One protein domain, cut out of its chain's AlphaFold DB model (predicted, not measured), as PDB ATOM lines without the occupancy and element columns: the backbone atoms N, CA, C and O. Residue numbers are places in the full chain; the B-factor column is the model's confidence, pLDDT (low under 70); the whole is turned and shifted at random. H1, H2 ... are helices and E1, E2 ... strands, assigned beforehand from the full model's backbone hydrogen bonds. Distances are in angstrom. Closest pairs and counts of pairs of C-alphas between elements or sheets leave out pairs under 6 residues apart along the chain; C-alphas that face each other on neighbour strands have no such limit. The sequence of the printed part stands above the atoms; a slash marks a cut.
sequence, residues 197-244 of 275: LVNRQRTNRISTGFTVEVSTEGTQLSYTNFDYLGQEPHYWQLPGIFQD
ATOM      1  N   LEU A 197     -36.408 -34.432 -45.525       93.44
ATOM      2  CA  LEU A 197     -35.146 -35.082 -45.863       93.44
ATOM      3  C   LEU A 197     -34.011 -34.320 -45.187       93.44
ATOM      4  O   LEU A 197     -33.950 -33.092 -45.267       93.44
ATOM      5  N   VAL A 198     -33.120 -35.044 -44.519       92.62
ATOM      6  CA  VAL A 198     -31.934 -34.477 -43.872       92.62
ATOM      7  C   VAL A 198     -30.682 -35.198 -44.330       92.62
ATOM      8  O   VAL A 198     -30.713 -36.399 -44.590       92.62
ATOM      9  N   ASN A 199     -29.564 -34.485 -44.397       89.00
ATOM     10  CA  ASN A 199     -28.273 -35.146 -44.531       89.00
ATOM     11  C   ASN A 199     -27.798 -35.702 -43.177       89.00
ATOM     12  O   ASN A 199     -28.322 -35.358 -42.112       89.00
ATOM     13  N   ARG A 200     -26.752 -36.532 -43.207       85.69
ATOM     14  CA  ARG A 200     -26.182 -37.190 -42.016       85.69
ATOM     15  C   ARG A 200     -25.783 -36.212 -40.901       85.69
ATOM     16  O   ARG A 200     -25.898 -36.526 -39.721       85.69
ATOM     17  N   GLN A 201     -25.314 -35.020 -41.268       87.50
ATOM     18  CA  GLN A 201     -24.896 -33.975 -40.325       87.50
ATOM     19  C   GLN A 201     -26.066 -33.113 -39.820       87.50
ATOM     20  O   GLN A 201     -25.862 -32.266 -38.954       87.50
ATOM     21  N   ARG A 202     -27.283 -33.310 -40.354       86.50
ATOM     22  CA  ARG A 202     -28.484 -32.491 -40.107       86.50
ATOM     23  C   ARG A 202     -28.274 -30.994 -40.376       86.50
ATOM     24  O   ARG A 202     -28.978 -30.157 -39.815       86.50
ATOM     25  N   THR A 203     -27.310 -30.658 -41.230       89.06
ATOM     26  CA  THR A 203     -27.010 -29.284 -41.659       89.06
ATOM     27  C   THR A 203     -27.900 -28.854 -42.817       89.06
ATOM     28  O   THR A 203     -28.233 -27.675 -42.929       89.06
ATOM     29  N   ASN A 204     -28.331 -29.809 -43.642       88.62
ATOM     30  CA  ASN A 204     -29.318 -29.602 -44.689       88.62
ATOM     31  C   ASN A 204     -30.641 -30.261 -44.283       88.62
ATOM     32  O   ASN A 204     -30.661 -31.439 -43.919       88.62
ATOM     33  N   ARG A 205     -31.737 -29.497 -44.334       92.38
ATOM     34  CA  ARG A 205     -33.090 -29.970 -44.024       92.38
ATOM     35  C   ARG A 205     -34.074 -29.478 -45.075       92.38
ATOM     36  O   ARG A 205     -34.408 -28.297 -45.126       92.38
ATOM     37  N   ILE A 206     -34.595 -30.414 -45.850       93.12
ATOM     38  CA  ILE A 206     -35.546 -30.183 -46.933       93.12
ATOM     39  C   ILE A 206     -36.929 -30.570 -46.426       93.12
ATOM     40  O   ILE A 206     -37.150 -31.714 -46.046       93.12
ATOM     41  N   SER A 207     -37.867 -29.627 -46.409       92.69
ATOM     42  CA  SER A 207     -39.243 -29.860 -45.941       92.69
ATOM     43  C   SER A 207     -40.311 -29.536 -46.989       92.69
ATOM     44  O   SER A 207     -41.495 -29.468 -46.667       92.69
ATOM     45  N   THR A 208     -39.900 -29.274 -48.228       90.56
ATOM     46  CA  THR A 208     -40.763 -28.898 -49.354       90.56
ATOM     47  C   THR A 208     -40.305 -29.607 -50.628       90.56
ATOM     48  O   THR A 208     -39.251 -30.238 -50.653       90.56
ATOM     49  N   GLY A 209     -41.104 -29.521 -51.698       90.62
ATOM     50  CA  GLY A 209     -40.800 -30.196 -52.966       90.62
ATOM     51  C   GLY A 209     -41.157 -31.684 -52.982       90.62
ATOM     52  O   GLY A 209     -40.730 -32.395 -53.887       90.62
ATOM     53  N   PHE A 210     -41.931 -32.148 -51.999       94.38
ATOM     54  CA  PHE A 210     -42.465 -33.505 -51.969       94.38
ATOM     55  C   PHE A 210     -43.716 -33.633 -52.833       94.38
ATOM     56  O   PHE A 210     -44.553 -32.728 -52.899       94.38
ATOM     57  N   THR A 211     -43.858 -34.799 -53.443       93.44
ATOM     58  CA  THR A 211     -45.059 -35.243 -54.144       93.44
ATOM     59  C   THR A 211     -45.757 -36.321 -53.325       93.44
ATOM     60  O   THR A 211     -45.114 -37.104 -52.630       93.44
ATOM     61  N   VAL A 212     -47.091 -36.327 -53.362       93.25
ATOM     62  CA  VAL A 212     -47.903 -37.355 -52.704       93.25
ATOM     63  C   VAL A 212     -48.439 -38.286 -53.773       93.25
ATOM     64  O   VAL A 212     -49.186 -37.860 -54.652       93.25
ATOM     65  N   GLU A 213     -48.060 -39.552 -53.681       89.38
ATOM     66  CA  GLU A 213     -48.496 -40.606 -54.591       89.38
ATOM     67  C   GLU A 213     -49.461 -41.551 -53.876       89.38
ATOM     68  O   GLU A 213     -49.403 -41.724 -52.658       89.38
ATOM     69  N   VAL A 214     -50.361 -42.165 -54.638       86.00
ATOM     70  CA  VAL A 214     -51.301 -43.163 -54.121       86.00
ATOM     71  C   VAL A 214     -50.760 -44.547 -54.456       86.00
ATOM     72  O   VAL A 214     -50.502 -44.846 -55.620       86.00
ATOM     73  N   SER A 215     -50.610 -45.388 -53.438       79.88
ATOM     74  CA  SER A 215     -50.227 -46.793 -53.559       79.88
ATOM     75  C   SER A 215     -51.347 -47.703 -53.046       79.88
ATOM     76  O   SER A 215     -52.367 -47.249 -52.524       79.88
ATOM     77  N   THR A 216     -51.161 -49.016 -53.179       78.12
ATOM     78  CA  THR A 216     -52.086 -50.023 -52.640       78.12
ATOM     79  C   THR A 216     -52.147 -50.037 -51.110       78.12
ATOM     80  O   THR A 216     -53.114 -50.549 -50.557       78.12
ATOM     81  N   GLU A 217     -51.132 -49.500 -50.424       77.06
ATOM     82  CA  GLU A 217     -51.046 -49.468 -48.955       77.06
ATOM     83  C   GLU A 217     -51.424 -48.102 -48.352       77.06
ATOM     84  O   GLU A 217     -51.468 -47.964 -47.131       77.06
ATOM     85  N   GLY A 218     -51.714 -47.092 -49.182       83.50
ATOM     86  CA  GLY A 218     -52.082 -45.746 -48.738       83.50
ATOM     87  C   GLY A 218     -51.397 -44.646 -49.548       83.50
ATOM     88  O   GLY A 218     -50.959 -44.862 -50.675       83.50
ATOM     89  N   THR A 219     -51.317 -43.440 -48.985       89.44
ATOM     90  CA  THR A 219     -50.540 -42.354 -49.590       89.44
ATOM     91  C   THR A 219     -49.067 -42.465 -49.201       89.44
ATOM     92  O   THR A 219     -48.745 -42.813 -48.067       89.44
ATOM     93  N   GLN A 220     -48.167 -42.157 -50.134       90.56
ATOM     94  CA  GLN A 220     -46.716 -42.159 -49.927       90.56
ATOM     95  C   GLN A 220     -46.109 -40.807 -50.314       90.56
ATOM     96  O   GLN A 220     -46.620 -40.125 -51.204       90.56
ATOM     97  N   LEU A 221     -45.022 -40.421 -49.642       93.25
ATOM     98  CA  LEU A 221     -44.221 -39.255 -50.015       93.25
ATOM     99  C   LEU A 221     -43.110 -39.672 -50.970       93.25
ATOM    100  O   LEU A 221     -42.368 -40.612 -50.688       93.25
ATOM    101  N   SER A 222     -42.958 -38.925 -52.056       92.62
ATOM    102  CA  SER A 222     -41.835 -39.046 -52.978       92.62
ATOM    103  C   SER A 222     -41.105 -37.713 -53.127       92.62
ATOM    104  O   SER A 222     -41.671 -36.629 -52.961       92.62
ATOM    105  N   TYR A 223     -39.806 -37.798 -53.401       92.12
ATOM    106  CA  TYR A 223     -38.951 -36.661 -53.713       92.12
ATOM    107  C   TYR A 223     -38.090 -37.035 -54.914       92.12
ATOM    108  O   TYR A 223     -37.497 -38.109 -54.932       92.12
ATOM    109  N   THR A 224     -38.035 -36.171 -55.924       90.19
ATOM    110  CA  THR A 224     -37.335 -36.450 -57.192       90.19
ATOM    111  C   THR A 224     -36.256 -35.424 -57.523       90.19
ATOM    112  O   THR A 224     -35.376 -35.700 -58.332       90.19
ATOM    113  N   ASN A 225     -36.255 -34.268 -56.857       88.81
ATOM    114  CA  ASN A 225     -35.347 -33.151 -57.125       88.81
ATOM    115  C   ASN A 225     -33.954 -33.350 -56.494       88.81
ATOM    116  O   ASN A 225     -33.383 -32.423 -55.918       88.81
ATOM    117  N   PHE A 226     -33.408 -34.566 -56.575       86.50
ATOM    118  CA  PHE A 226     -32.072 -34.895 -56.072       86.50
ATOM    119  C   PHE A 226     -30.953 -34.284 -56.923       86.50
ATOM    120  O   PHE A 226     -29.878 -34.031 -56.394       86.50
ATOM    121  N   ASP A 227     -31.211 -33.965 -58.196       84.31
ATOM    122  CA  ASP A 227     -30.229 -33.336 -59.095       84.31
ATOM    123  C   ASP A 227     -29.746 -31.957 -58.608       84.31
ATOM    124  O   ASP A 227     -28.662 -31.505 -58.973       84.31
ATOM    125  N   TYR A 228     -30.549 -31.289 -57.774       82.38
ATOM    126  CA  TYR A 228     -30.225 -29.992 -57.173       82.38
ATOM    127  C   TYR A 228     -29.569 -30.117 -55.793       82.38
ATOM    128  O   TYR A 228     -29.248 -29.103 -55.171       82.38
ATOM    129  N   LEU A 229     -29.397 -31.344 -55.297       81.81
ATOM    130  CA  LEU A 229     -28.757 -31.638 -54.021       81.81
ATOM    131  C   LEU A 229     -27.317 -32.112 -54.246       81.81
ATOM    132  O   LEU A 229     -26.935 -32.539 -55.335       81.81
ATOM    133  N   GLY A 230     -26.492 -32.021 -53.203       76.62
ATOM    134  CA  GLY A 230     -25.146 -32.592 -53.232       76.62
ATOM    135  C   GLY A 230     -25.173 -34.117 -53.398       76.62
ATOM    136  O   GLY A 230     -26.176 -34.767 -53.107       76.62
ATOM    137  N   GLN A 231     -24.046 -34.700 -53.824       78.44
ATOM    138  CA  GLN A 231     -23.850 -36.157 -53.869       78.44
ATOM    139  C   GLN A 231     -23.628 -36.724 -52.455       78.44
ATOM    140  O   GLN A 231     -22.557 -37.235 -52.137       78.44
ATOM    141  N   GLU A 232     -24.626 -36.586 -51.585       81.12
ATOM    142  CA  GLU A 232     -24.622 -37.111 -50.219       81.12
ATOM    143  C   GLU A 232     -25.903 -37.914 -49.932       81.12
ATOM    144  O   GLU A 232     -26.962 -37.619 -50.502       81.12
ATOM    145  N   PRO A 233     -25.842 -38.938 -49.059       84.31
ATOM    146  CA  PRO A 233     -27.025 -39.684 -48.658       84.31
ATOM    147  C   PRO A 233     -27.973 -38.796 -47.844       84.31
ATOM    148  O   PRO A 233     -27.555 -38.048 -46.954       84.31
ATOM    149  N   HIS A 234     -29.261 -38.909 -48.154       87.94
ATOM    150  CA  HIS A 234     -30.335 -38.210 -47.461       87.94
ATOM    151  C   HIS A 234     -31.240 -39.216 -46.755       87.94
ATOM    152  O   HIS A 234     -31.561 -40.271 -47.296       87.94
ATOM    153  N   TYR A 235     -31.678 -38.845 -45.559       90.38
ATOM    154  CA  TYR A 235     -32.477 -39.666 -44.665       90.38
ATOM    155  C   TYR A 235     -33.840 -39.024 -44.448       90.38
ATOM    156  O   TYR A 235     -33.942 -37.805 -44.280       90.38
ATOM    157  N   TRP A 236     -34.890 -39.841 -44.401       92.38
ATOM    158  CA  TRP A 236     -36.208 -39.380 -43.980       92.38
ATOM    159  C   TRP A 236     -36.209 -39.100 -42.477       92.38
ATOM    160  O   TRP A 236     -36.091 -40.001 -41.650       92.38
ATOM    161  N   GLN A 237     -36.376 -37.833 -42.121       92.75
ATOM    162  CA  GLN A 237     -36.623 -37.398 -40.759       92.75
ATOM    163  C   GLN A 237     -38.116 -37.538 -40.445       92.75
ATOM    164  O   GLN A 237     -38.951 -36.829 -41.014       92.75
ATOM    165  N   LEU A 238     -38.441 -38.424 -39.500       91.81
ATOM    166  CA  LEU A 238     -39.798 -38.578 -38.969       91.81
ATOM    167  C   LEU A 238     -40.235 -37.324 -38.181       91.81
ATOM    168  O   LEU A 238     -39.386 -36.658 -37.600       91.81
ATOM    169  N   PRO A 239     -41.525 -36.973 -38.099       91.62
ATOM    170  CA  PRO A 239     -41.990 -35.856 -37.272       91.62
ATOM    171  C   PRO A 239     -41.949 -36.161 -35.761       91.62
ATOM    172  O   PRO A 239     -41.805 -37.312 -35.345       91.62
ATOM    173  N   GLY A 240     -42.117 -35.123 -34.929       87.94
ATOM    174  CA  GLY A 240     -41.999 -35.198 -33.458       87.94
ATOM    175  C   GLY A 240     -42.871 -36.273 -32.800       87.94
ATOM    176  O   GLY A 240     -42.407 -36.984 -31.912       87.94
ATOM    177  N   ILE A 241     -44.065 -36.522 -33.351       85.25
ATOM    178  CA  ILE A 241     -44.972 -37.584 -32.884       85.25
ATOM    179  C   ILE A 241     -44.309 -38.973 -32.845       85.25
ATOM    180  O   ILE A 241     -44.698 -39.802 -32.028       85.25
ATOM    181  N   PHE A 242     -43.269 -39.218 -33.654       87.69
ATOM    182  CA  PHE A 242     -42.467 -40.447 -33.627       87.69
ATOM    183  C   PHE A 242     -41.175 -40.328 -32.801       87.69
ATOM    184  O   PHE A 242     -40.637 -41.355 -32.404       87.69
ATOM    185  N   GLN A 243     -40.684 -39.115 -32.523       85.00
ATOM    186  CA  GLN A 243     -39.380 -38.864 -31.885       85.00
ATOM    187  C   GLN A 243     -39.432 -38.571 -30.375       85.00
ATOM    188  O   GLN A 243     -38.423 -38.757 -29.705       85.00
ATOM    189  N   ASP A 244     -40.569 -38.114 -29.832       81.38
ATOM    190  CA  ASP A 244     -40.692 -37.795 -28.390       81.38
ATOM    191  C   ASP A 244     -40.559 -39.035 -27.485       81.38
ATOM    192  O   ASP A 244     -40.495 -40.149 -27.995       81.38
TER     193      ASP A 244
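What this domain is: This is residues 197 to 244 of the 275 residues of an uncharacterized protein of Gasterosteus aculeatus (UniProt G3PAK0). Two small antiparallel strand pairs make a loose, flat shape: E1 and E4 near the middle, and hairpin E2 and E3 as an arm whose tip, residues 214 to 219, sticks out. Residues 239 to 244, with H2, stick out as a tail. The 48 printed residues run E1, E2, E3, H1, E4, H2, mixed helices and strands; the radius of gyration of the C-alphas is 12.3 A, the spans 32 by 32 by 16 A.

Where its parts are: E1 is residues 197 to 199, from C-alpha 197 at (-35.146, -35.082, -45.863); E2, 211 to 215, 12.7 A; E3, 218 to 222, 13.0 A; H1, 225 to 228; E4, 234 to 237, 9.2 A; H2, 240 to 243, ending with C-alpha 243 at (-39.380, -38.864, -31.885).

How they stand to each other: N 198 and O 235 of E1 and E4 are 2.9 A apart, and N 213 and O 220 of E2 and E3 2.9 A, within hydrogen-bond range. Residues 197 to 198 also pair with 205 to 206, antiparallel. H1 and H2, apart, are too short for O i to N i+4 pairs.

The domain as a whole: The C-alphas of Thr 203 and Thr 216, the farthest apart, are 34.3 A apart. The link E1 to E2 is long. The printed part has no cut; no printed residue is under 70 in pLDDT.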